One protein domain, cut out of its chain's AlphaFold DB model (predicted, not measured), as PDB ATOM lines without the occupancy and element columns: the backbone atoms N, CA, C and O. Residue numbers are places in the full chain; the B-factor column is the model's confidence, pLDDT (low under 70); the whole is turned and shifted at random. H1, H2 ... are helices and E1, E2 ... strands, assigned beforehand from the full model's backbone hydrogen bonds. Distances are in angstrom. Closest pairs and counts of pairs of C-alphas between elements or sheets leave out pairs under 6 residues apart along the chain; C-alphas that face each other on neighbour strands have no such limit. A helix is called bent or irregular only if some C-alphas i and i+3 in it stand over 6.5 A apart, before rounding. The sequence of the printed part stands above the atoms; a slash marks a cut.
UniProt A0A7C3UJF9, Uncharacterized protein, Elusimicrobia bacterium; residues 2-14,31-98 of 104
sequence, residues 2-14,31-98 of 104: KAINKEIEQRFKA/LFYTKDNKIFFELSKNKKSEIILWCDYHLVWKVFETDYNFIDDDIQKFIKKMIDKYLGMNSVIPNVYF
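What this domain is: This is residues 2 to 14 and 31 to 98 of the 104 residues of an uncharacterized protein of Elusimicrobia bacterium (UniProt A0A7C3UJF9). A strongly twisted sheet of four strands has helices H2 and H3 over one face, its other face bare, and a further helix, H1, packs on H3 away from the sheet. H3 crosses slantwise over edge strand E4, while H2 stands up from the sheet. The printed part has 81 residues with three named helices and four named strands, in the order H1 E1 E2 E3 H2 H3 E4; the mixed sheet has the order E1, E2, E3, E4, and the class is mixed, helices and strands. It is compact, with a radius of gyration of the C-alphas of 12.5 A and spans of 39 by 27 by 21 A.

How they stand to each other: Begin with H1, residues 2 to 14, which is not on the sheet. With residues 9 to 13 alone it only just touches H3, residues 72 to 87, with 3 pairs of C-alphas within 8 A; the closest, those of Glu 9 and Met 82, are 7.3 A apart. E1, residues 31 to 35, and E2, residues 38 to 45, form an antiparallel hairpin, with N 33 and O 41 at 2.8 A. E2 and E3, residues 51 to 56, form the next hairpin, with N 54 and O 42 at 2.8 A; E1 E2 E3 is a meander, each strand the antiparallel neighbour of the one before. E3 and E4, residues 92 to 97, are parallel, with N 55 and O 95 at 2.8 A. Between them come H2, residues 57 to 68, and H3, a strand-helix-strand unit with a right-handed crossover. Both helices lie on the same face, which gives two layers, helices over a sheet. H2 stands up from the sheet, over E3 and E4. H3 is over E4, at a height over the sheet of 8.4 A; the closest C-alphas, of Gln 76 and Pro 94, are 5.7 A apart. H2 and H3 touch, closest at the C-alphas of Phe 64 and Ile 75, 6.6 A. Each O i to N i+4 pair is within hydrogen-bond range in H3, against 8 of 9 in H1 and 5 of 8 in H2.

Where its parts are: Find C-alpha 2 at (225.965, 197.968, 180.533); from there H1 runs 19.0 A to C-alpha 14. E2 spans 20.6 A and bends by 53 degrees at residue 41. H2 is irregular, but only just: C-alphas 59 and 62 are 6.9 A apart. H3 spans 21.5 A from C-alpha 72 at (219.654, 180.362, 171.038). E4 ends at C-alpha 97, (222.154, 168.986, 174.650).

The domain as a whole: The C-alphas farthest apart, of Ala 3 and Lys 47, are 39.9 A apart. Residues 15 to 30 are not printed; C-alphas 14 and 31 are 19.6 A apart across this cut. The links printed whole are tight. Residues 2 to 4 have pLDDT under 70.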
ATOM      1  N   LYS A   2     224.687 198.491 179.974       58.97
ATOM      2  CA  LYS A   2     225.965 197.968 180.533       58.97
ATOM      3  C   LYS A   2     225.837 197.116 181.814       58.97
ATOM      4  O   LYS A   2     226.707 196.290 182.057       58.97
ATOM      5  N   ALA A   3     224.793 197.314 182.624       63.28
ATOM      6  CA  ALA A   3     224.638 196.633 183.915       63.28
ATOM      7  C   ALA A   3     224.272 195.141 183.774       63.28
ATOM      8  O   ALA A   3     224.938 194.305 184.374       63.28
ATOM      9  N   ILE A   4     223.306 194.816 182.905       67.44
ATOM     10  CA  ILE A   4     222.835 193.439 182.650       67.44
ATOM     11  C   ILE A   4     223.990 192.535 182.193       67.44
ATOM     12  O   ILE A   4     224.196 191.461 182.739       67.44
ATOM     13  N   ASN A   5     224.839 193.011 181.276       79.00
ATOM     14  CA  ASN A   5     225.971 192.219 180.780       79.00
ATOM     15  C   ASN A   5     226.986 191.842 181.872       79.00
ATOM     16  O   ASN A   5     227.633 190.804 181.762       79.00
ATOM     17  N   LYS A   6     227.148 192.676 182.909       87.62
ATOM     18  CA  LYS A   6     228.069 192.395 184.018       87.62
ATOM     19  C   LYS A   6     227.489 191.351 184.970       87.62
ATOM     20  O   LYS A   6     228.230 190.494 185.436       87.62
ATOM     21  N   GLU A   7     226.191 191.422 185.239       90.69
ATOM     22  CA  GLU A   7     225.490 190.457 186.088       90.69
ATOM     23  C   GLU A   7     225.494 189.053 185.466       90.69
ATOM     24  O   GLU A   7     225.898 188.095 186.119       90.69
ATOM     25  N   ILE A   8     225.138 188.937 184.180       91.38
ATOM     26  CA  ILE A   8     225.109 187.647 183.469       91.38
ATOM     27  C   ILE A   8     226.515 187.030 183.422       91.38
ATOM     28  O   ILE A   8     226.691 185.842 183.693       91.38
ATOM     29  N   GLU A   9     227.539 187.844 183.143       93.88
ATOM     30  CA  GLU A   9     228.940 187.412 183.194       93.88
ATOM     31  C   GLU A   9     229.337 186.925 184.597       93.88
ATOM     32  O   GLU A   9     229.971 185.878 184.728       93.88
ATOM     33  N   GLN A  10     228.950 187.643 185.656       93.44
ATOM     34  CA  GLN A  10     229.221 187.230 187.035       93.44
ATOM     35  C   GLN A  10     228.536 185.911 187.385       93.44
ATOM     36  O   GLN A  10     229.162 185.071 188.031       93.44
ATOM     37  N   ARG A  11     227.298 185.698 186.932       92.06
ATOM     38  CA  ARG A  11     226.578 184.439 187.148       92.06
ATOM     39  C   ARG A  11     227.238 183.276 186.413       92.06
ATOM     40  O   ARG A  11     227.424 182.220 187.008       92.06
ATOM     41  N   PHE A  12     227.666 183.478 185.166       93.88
ATOM     42  CA  PHE A  12     228.424 182.460 184.433       93.88
ATOM     43  C   PHE A  12     229.767 182.157 185.109       93.88
ATOM     44  O   PHE A  12     230.153 181.001 185.247       93.88
ATOM     45  N   LYS A  13     230.472 183.187 185.589       94.56
ATOM     46  CA  LYS A  13     231.723 183.007 186.331       94.56
ATOM     47  C   LYS A  13     231.509 182.243 187.641       94.56
ATOM     48  O   LYS A  13     232.338 181.411 187.987       94.56
ATOM     49  N   ALA A  14     230.423 182.520 188.362       93.88
ATOM     50  CA  ALA A  14     230.072 181.782 189.570       93.88
ATOM     51  C   ALA A  14     229.841 180.299 189.258       93.88
ATOM     52  O   ALA A  14     230.426 179.458 189.926       93.88
ATOM     53  N   LEU A  31     236.130 165.683 177.954       91.81
ATOM     54  CA  LEU A  31     236.308 166.350 179.240       91.81
ATOM     55  C   LEU A  31     234.938 166.742 179.757       91.81
ATOM     56  O   LEU A  31     234.151 167.327 179.011       91.81
ATOM     57  N   PHE A  32     234.668 166.449 181.018       93.38
ATOM     58  CA  PHE A  32     233.395 166.770 181.641       93.38
ATOM     59  C   PHE A  32     233.604 167.859 182.679       93.38
ATOM     60  O   PHE A  32     234.554 167.820 183.451       93.38
ATOM     61  N   TYR A  33     232.715 168.846 182.680       93.94
ATOM     62  CA  TYR A  33     232.629 169.830 183.745       93.94
ATOM     63  C   TYR A  33     231.398 169.515 184.577       93.94
ATOM     64  O   TYR A  33     230.271 169.561 184.063       93.94
ATOM     65  N   THR A  34     231.611 169.172 185.838       94.75
ATOM     66  CA  THR A  34     230.603 168.542 186.686       94.75
ATOM     67  C   THR A  34     230.387 169.306 187.977       94.75
ATOM     68  O   THR A  34     231.253 170.024 188.453       94.75
ATOM     69  N   LYS A  35     229.205 169.160 188.565       94.19
ATOM     70  CA  LYS A  35     228.936 169.578 189.941       94.19
ATOM     71  C   LYS A  35     227.864 168.671 190.512       94.19
ATOM     72  O   LYS A  35     226.873 168.395 189.835       94.19
ATOM     73  N   ASP A  36     228.062 168.198 191.739       92.19
ATOM     74  CA  ASP A  36     227.121 167.312 192.435       92.19
ATOM     75  C   ASP A  36     226.720 166.077 191.588       92.19
ATOM     76  O   ASP A  36     225.540 165.728 191.497       92.19
ATOM     77  N   ASN A  37     227.693 165.430 190.928       89.00
ATOM     78  CA  ASN A  37     227.503 164.304 189.992       89.00
ATOM     79  C   ASN A  37     226.638 164.609 188.749       89.00
ATOM     80  O   ASN A  37     226.117 163.688 188.114       89.00
ATOM     81  N   LYS A  38     226.455 165.882 188.389       92.12
ATOM     82  CA  LYS A  38     225.757 166.301 187.165       92.12
ATOM     83  C   LYS A  38     226.736 166.920 186.185       92.12
ATOM     84  O   LYS A  38     227.602 167.684 186.594       92.12
ATOM     85  N   ILE A  39     226.555 166.640 184.897       93.94
ATOM     86  CA  ILE A  39     227.376 167.203 183.824       93.94
ATOM     87  C   ILE A  39     226.743 168.515 183.365       93.94
ATOM     88  O   ILE A  39     225.613 168.533 182.885       93.94
ATOM     89  N   PHE A  40     227.482 169.611 183.495       95.19
ATOM     90  CA  PHE A  40     227.079 170.926 182.996       95.19
ATOM     91  C   PHE A  40     227.602 171.148 181.583       95.19
ATOM     92  O   PHE A  40     226.882 171.666 180.724       95.19
ATOM     93  N   PHE A  41     228.845 170.719 181.344       95.19
ATOM     94  CA  PHE A  41     229.470 170.791 180.036       95.19
ATOM     95  C   PHE A  41     230.210 169.499 179.686       95.19
ATOM     96  O   PHE A  41     230.867 168.904 180.537       95.19
ATOM     97  N   GLU A  42     230.161 169.104 178.416       94.62
ATOM     98  CA  GLU A  42     231.047 168.097 177.825       94.62
ATOM     99  C   GLU A  42     231.849 168.756 176.700       94.62
ATOM    100  O   GLU A  42     231.283 169.288 175.743       94.62
ATOM    101  N   LEU A  43     233.174 168.680 176.776       93.00
ATOM    102  CA  LEU A  43     234.060 169.002 175.668       93.00
ATOM    103  C   LEU A  43     234.362 167.721 174.887       93.00
ATOM    104  O   LEU A  43     234.905 166.772 175.450       93.00
ATOM    105  N   SER A  44     234.070 167.689 173.590       91.81
ATOM    106  CA  SER A  44     234.432 166.557 172.729       91.81
ATOM    107  C   SER A  44     234.754 166.989 171.302       91.81
ATOM    108  O   SER A  44     234.383 168.073 170.855       91.81
ATOM    109  N   LYS A  45     235.491 166.154 170.561       90.75
ATOM    110  CA  LYS A  45     235.755 166.386 169.133       90.75
ATOM    111  C   LYS A  45     234.676 165.735 168.279       90.75
ATOM    112  O   LYS A  45     234.344 164.566 168.477       90.75
ATOM    113  N   ASN A  46     234.157 166.461 167.291       87.31
ATOM    114  CA  ASN A  46     233.261 165.876 166.296       87.31
ATOM    115  C   ASN A  46     234.041 165.150 165.177       87.31
ATOM    116  O   ASN A  46     235.272 165.139 165.142       87.31
ATOM    117  N   LYS A  47     233.319 164.573 164.205       87.06
ATOM    118  CA  LYS A  47     233.912 163.861 163.053       87.06
ATOM    119  C   LYS A  47     234.816 164.736 162.169       87.06
ATOM    120  O   LYS A  47     235.626 164.198 161.424       87.06
ATOM    121  N   LYS A  48     234.673 166.063 162.231       88.94
ATOM    122  CA  LYS A  48     235.491 167.046 161.506       88.94
ATOM    123  C   LYS A  48     236.676 167.555 162.337       88.94
ATOM    124  O   LYS A  48     237.359 168.474 161.909       88.94
ATOM    125  N   SER A  49     236.939 166.955 163.502       87.00
ATOM    126  CA  SER A  49     237.953 167.399 164.469       87.00
ATOM    127  C   SER A  49     237.699 168.790 165.068       87.00
ATOM    128  O   SER A  49     238.612 169.387 165.635       87.00
ATOM    129  N   GLU A  50     236.467 169.296 164.988       90.50
ATOM    130  CA  GLU A  50     236.068 170.537 165.655       90.50
ATOM    131  C   GLU A  50     235.774 170.251 167.128       90.50
ATOM    132  O   GLU A  50     235.195 169.212 167.462       90.50
ATOM    133  N   ILE A  51     236.165 171.172 168.009       92.12
ATOM    134  CA  ILE A  51     235.922 171.059 169.448       92.12
ATOM    135  C   ILE A  51     234.511 171.569 169.736       92.12
ATOM    136  O   ILE A  51     234.222 172.759 169.595       92.12
ATOM    137  N   ILE A  52     233.632 170.662 170.141       94.75
ATOM    138  CA  ILE A  52     232.262 170.964 170.540       94.75
ATOM    139  C   ILE A  52     232.210 171.055 172.059       94.75
ATOM    140  O   ILE A  52     232.763 170.205 172.756       94.75
ATOM    141  N   LEU A  53     231.544 172.094 172.553       95.38
ATOM    142  CA  LEU A  53     231.182 172.233 173.955       95.38
ATOM    143  C   LEU A  53     229.682 171.971 174.077       95.38
ATOM    144  O   LEU A  53     228.864 172.859 173.836       95.38
ATOM    145  N   TRP A  54     229.312 170.747 174.425       95.12
ATOM    146  CA  TRP A  54     227.930 170.421 174.739       95.12
ATOM    147  C   TRP A  54     227.569 171.024 176.088       95.12
ATOM    148  O   TRP A  54     228.287 170.831 177.062       95.12
ATOM    149  N   CYS A  55     226.469 171.762 176.133       95.44
ATOM    150  CA  CYS A  55     225.944 172.410 177.325       95.44
ATOM    151  C   CYS A  55     224.628 171.734 177.693       95.44
ATOM    152  O   CYS A  55     223.753 171.601 176.830       95.44
ATOM    153  N   ASP A  56     224.464 171.339 178.953       95.75
ATOM    154  CA  ASP A  56     223.198 170.762 179.390       95.75
ATOM    155  C   ASP A  56     222.070 171.803 179.304       95.75
ATOM    156  O   ASP A  56     222.200 172.940 179.780       95.75
ATOM    157  N   TYR A  57     220.953 171.422 178.681       94.81
ATOM    158  CA  TYR A  57     219.828 172.328 178.482       94.81
ATOM    159  C   TYR A  57     219.234 172.781 179.815       94.81
ATOM    160  O   TYR A  57     219.003 173.969 180.017       94.81
ATOM    161  N   HIS A  58     218.998 171.856 180.743       93.69
ATOM    162  CA  HIS A  58     218.277 172.149 181.976       93.69
ATOM    163  C   HIS A  58     219.135 172.887 183.004       93.69
ATOM    164  O   HIS A  58     218.605 173.706 183.756       93.69
ATOM    165  N   LEU A  59     220.436 172.600 183.039       93.31
ATOM    166  CA  LEU A  59     221.362 173.147 184.029       93.31
ATOM    167  C   LEU A  59     222.035 174.445 183.578       93.31
ATOM    168  O   LEU A  59     222.374 175.271 184.425       93.31
ATOM    169  N   VAL A  60     222.229 174.634 182.270       93.69
ATOM    170  CA  VAL A  60     222.952 175.790 181.725       93.69
ATOM    171  C   VAL A  60     222.068 176.594 180.782       93.69
ATOM    172  O   VAL A  60     221.799 177.762 181.046       93.69
ATOM    173  N   TRP A  61     221.614 175.991 179.683       94.19
ATOM    174  CA  TRP A  61     221.012 176.734 178.568       94.19
ATOM    175  C   TRP A  61     219.722 177.457 178.966       94.19
ATOM    176  O   TRP A  61     219.584 178.663 178.759       94.19
ATOM    177  N   LYS A  62     218.811 176.726 179.617       94.31
ATOM    178  CA  LYS A  62     217.492 177.205 180.027       94.31
ATOM    179  C   LYS A  62     217.577 178.406 180.962       94.31
ATOM    180  O   LYS A  62     216.721 179.272 180.888       94.31
ATOM    181  N   VAL A  63     218.614 178.502 181.798       92.31
ATOM    182  CA  VAL A  63     218.811 179.658 182.690       92.31
ATOM    183  C   VAL A  63     218.950 180.950 181.882       92.31
ATOM    184  O   VAL A  63     218.379 181.970 182.253       92.31
ATOM    185  N   PHE A  64     219.667 180.920 180.756       92.19
ATOM    186  CA  PHE A  64     219.818 182.097 179.895       92.19
ATOM    187  C   PHE A  64     218.559 182.400 179.086       92.19
ATOM    188  O   PHE A  64     218.205 183.568 178.914       92.19
ATOM    189  N   GLU A  65     217.863 181.354 178.651       92.94
ATOM    190  CA  GLU A  65     216.578 181.470 177.966       92.94
ATOM    191  C   GLU A  65     215.511 182.102 178.877       92.94
ATOM    192  O   GLU A  65     214.865 183.071 178.486       92.94
ATOM    193  N   THR A  66     215.351 181.620 180.113       93.12
ATOM    194  CA  THR A  66     214.262 182.055 181.002       93.12
ATOM    195  C   THR A  66     214.587 183.301 181.807       93.12
ATOM    196  O   THR A  66     213.747 184.193 181.906       93.12
ATOM    197  N   ASP A  67     215.783 183.385 182.394       91.69
ATOM    198  CA  ASP A  67     216.096 184.454 183.352       91.69
ATOM    199  C   ASP A  67     216.555 185.731 182.639       91.69
ATOM    200  O   ASP A  67     216.413 186.831 183.172       91.69
ATOM    201  N   TYR A  68     217.100 185.587 181.427       89.94
ATOM    202  CA  TYR A  68     217.680 186.688 180.657       89.94
ATOM    203  C   TYR A  68     217.032 186.888 179.282       89.94
ATOM    204  O   TYR A  68     217.399 187.832 178.580       89.94
ATOM    205  N   ASN A  69     216.039 186.062 178.921       91.56
ATOM    206  CA  ASN A  69     215.287 186.146 177.665       91.56
ATOM    207  C   ASN A  69     216.198 186.118 176.424       91.56
ATOM    208  O   ASN A  69     215.959 186.833 175.447       91.56
ATOM    209  N   PHE A  70     217.286 185.343 176.489       92.31
ATOM    210  CA  PHE A  70     218.181 185.153 175.353       92.31
ATOM    211  C   PHE A  70     217.583 184.142 174.377       92.31
ATOM    212  O   PHE A  70     217.020 183.129 174.782       92.31
ATOM    213  N   ILE A  71     217.765 184.402 173.085       93.44
ATOM    214  CA  ILE A  71     217.516 183.413 172.032       93.44
ATOM    215  C   ILE A  71     218.750 182.522 171.841       93.44
ATOM    216  O   ILE A  71     219.857 182.914 172.212       93.44
ATOM    217  N   ASP A  72     218.586 181.362 171.205       91.50
ATOM    218  CA  ASP A  72     219.654 180.362 171.038       91.50
ATOM    219  C   ASP A  72     220.970 180.931 170.484       91.50
ATOM    220  O   ASP A  72     222.043 180.660 171.028       91.50
ATOM    221  N   ASP A  73     220.900 181.778 169.453       93.19
ATOM    222  CA  ASP A  73     222.078 182.422 168.858       93.19
ATOM    223  C   ASP A  73     222.832 183.313 169.856       93.19
ATOM    224  O   ASP A  73     224.067 183.388 169.834       93.19
ATOM    225  N   ASP A  74     222.105 184.006 170.732       93.50
ATOM    226  CA  ASP A  74     222.689 184.880 171.746       93.50
ATOM    227  C   ASP A  74     223.294 184.064 172.887       93.50
ATOM    228  O   ASP A  74     224.394 184.386 173.346       93.50
ATOM    229  N   ILE A  75     222.647 182.960 173.281       94.12
ATOM    230  CA  ILE A  75     223.185 182.005 174.260       94.12
ATOM    231  C   ILE A  75     224.494 181.412 173.735       94.12
ATOM    232  O   ILE A  75     225.515 181.459 174.426       94.12
ATOM    233  N   GLN A  76     224.513 180.933 172.490       94.50
ATOM    234  CA  GLN A  76     225.703 180.344 171.882       94.50
ATOM    235  C   GLN A  76     226.868 181.344 171.820       94.50
ATOM    236  O   GLN A  76     227.994 181.019 172.215       94.50
ATOM    237  N   LYS A  77     226.613 182.579 171.362       93.94
ATOM    238  CA  LYS A  77     227.628 183.648 171.315       93.94
ATOM    239  C   LYS A  77     228.123 184.021 172.709       93.94
ATOM    240  O   LYS A  77     229.325 184.226 172.894       93.94
ATOM    241  N   PHE A  78     227.217 184.108 173.683       94.25
ATOM    242  CA  PHE A  78     227.553 184.436 175.061       94.25
ATOM    243  C   PHE A  78     228.442 183.361 175.691       94.25
ATOM    244  O   PHE A  78     229.542 183.683 176.139       94.25
ATOM    245  N   ILE A  79     228.022 182.092 175.656       94.56
ATOM    246  CA  ILE A  79     228.792 180.971 176.215       94.56
ATOM    247  C   ILE A  79     230.165 180.893 175.549       94.56
ATOM    248  O   ILE A  79     231.172 180.819 176.249       94.56
ATOM    249  N   LYS A  80     230.237 181.006 174.213       94.88
ATOM    250  CA  LYS A  80     231.516 181.017 173.485       94.88
ATOM    251  C   LYS A  80     232.452 182.095 174.022       94.88
ATOM    252  O   LYS A  80     233.602 181.808 174.335       94.88
ATOM    253  N   LYS A  81     231.950 183.324 174.158       93.94
ATOM    254  CA  LYS A  81     232.727 184.455 174.673       93.94
ATOM    255  C   LYS A  81     233.193 184.228 176.111       93.94
ATOM    256  O   LYS A  81     234.301 184.631 176.451       93.94
ATOM    257  N   MET A  82     232.360 183.641 176.968       94.56
ATOM    258  CA  MET A  82     232.727 183.385 178.363       94.56
ATOM    259  C   MET A  82     233.771 182.279 178.494       94.56
ATOM    260  O   MET A  82     234.707 182.417 179.275       94.56
ATOM    261  N   ILE A  83     233.641 181.213 177.710       93.19
ATOM    262  CA  ILE A  83     234.580 180.090 177.706       93.19
ATOM    263  C   ILE A  83     235.941 180.512 177.139       93.19
ATOM    264  O   ILE A  83     236.968 180.205 177.738       93.19
ATOM    265  N   ASP A  84     235.962 181.294 176.058       93.56
ATOM    266  CA  ASP A  84     237.173 181.969 175.566       93.56
ATOM    267  C   ASP A  84     237.802 182.819 176.688       93.56
ATOM    268  O   ASP A  84     238.932 182.583 177.113       93.56
ATOM    269  N   LYS A  85     237.018 183.720 177.289       93.81
ATOM    270  CA  LYS A  85     237.508 184.665 178.300       93.81
ATOM    271  C   LYS A  85     238.042 184.016 179.582       93.81
ATOM    272  O   LYS A  85     239.011 184.524 180.142       93.81
ATOM    273  N   TYR A  86     237.380 182.984 180.102       93.56
ATOM    274  CA  TYR A  86     237.697 182.415 181.419       93.56
ATOM    275  C   TYR A  86     238.500 181.122 181.360       93.56
ATOM    276  O   TYR A  86     239.217 180.835 182.314       93.56
ATOM    277  N   LEU A  87     238.404 180.366 180.263       89.50
ATOM    278  CA  LEU A  87     239.116 179.099 180.085       89.50
ATOM    279  C   LEU A  87     240.159 179.154 178.955       89.50
ATOM    280  O   LEU A  87     240.886 178.184 178.758       89.50
ATOM    281  N   GLY A  88     240.257 180.261 178.207       90.19
ATOM    282  CA  GLY A  88     241.230 180.431 177.119       90.19
ATOM    283  C   GLY A  88     240.954 179.559 175.889       90.19
ATOM    284  O   GLY A  88     241.871 179.249 175.128       90.19
ATOM    285  N   MET A  89     239.711 179.099 175.708       88.69
ATOM    286  CA  MET A  89     239.345 178.131 174.670       88.69
ATOM    287  C   MET A  89     238.738 178.808 173.429       88.69
ATOM    288  O   MET A  89     237.523 178.922 173.280       88.69
ATOM    289  N   ASN A  90     239.591 179.208 172.483       82.88
ATOM    290  CA  ASN A  90     239.218 180.138 171.400       82.88
ATOM    291  C   ASN A  90     238.541 179.485 170.174       82.88
ATOM    292  O   ASN A  90     238.144 180.170 169.229       82.88
ATOM    293  N   SER A  91     238.401 178.157 170.149       87.56
ATOM    294  CA  SER A  91     237.880 177.405 168.987       87.56
ATOM    295  C   SER A  91     236.725 176.468 169.321       87.56
ATOM    296  O   SER A  91     236.368 175.620 168.506       87.56
ATOM    297  N   VAL A  92     236.120 176.627 170.498       92.19
ATOM    298  CA  VAL A  92     234.956 175.825 170.871       92.19
ATOM    299  C   VAL A  92     233.706 176.292 170.134       92.19
ATOM    300  O   VAL A  92     233.521 177.483 169.834       92.19
ATOM    301  N   ILE A  93     232.838 175.328 169.854       93.88
ATOM    302  CA  ILE A  93     231.499 175.541 169.317       93.88
ATOM    303  C   ILE A  93     230.514 175.091 170.398       93.88
ATOM    304  O   ILE A  93     230.329 173.883 170.570       93.88
ATOM    305  N   PRO A  94     229.911 176.022 171.159       93.75
ATOM    306  CA  PRO A  94     228.874 175.668 172.113       93.75
ATOM    307  C   PRO A  94     227.660 175.102 171.392       93.75
ATOM    308  O   PRO A  94     227.255 175.624 170.350       93.75
ATOM    309  N   ASN A  95     227.079 174.049 171.942       94.25
ATOM    310  CA  ASN A  95     225.853 173.466 171.430       94.25
ATOM    311  C   ASN A  95     224.995 172.961 172.587       94.25
ATOM    312  O   ASN A  95     225.522 172.518 173.607       94.25
ATOM    313  N   VAL A  96     223.682 173.031 172.430       92.81
ATOM    314  CA  VAL A  96     222.742 172.558 173.445       92.81
ATOM    315  C   VAL A  96     222.616 171.037 173.385       92.81
ATOM    316  O   VAL A  96     222.624 170.437 172.307       92.81
ATOM    317  N   TYR A  97     222.483 170.400 174.544       90.88
ATOM    318  CA  TYR A  97     222.154 168.986 174.650       90.88
ATOM    319  C   TYR A  97     221.129 168.766 175.765       90.88
ATOM    320  O   TYR A  97     221.292 169.259 176.875       90.88
ATOM    321  N   PHE A  98     220.052 168.034 175.476       85.94
ATOM    322  CA  PHE A  98     218.915 167.907 176.400       85.94
ATOM    323  C   PHE A  98     219.158 166.969 177.585       85.94
ATOM    324  O   PHE A  98     218.406 167.015 178.553       85.94
TER     325      PHE A  98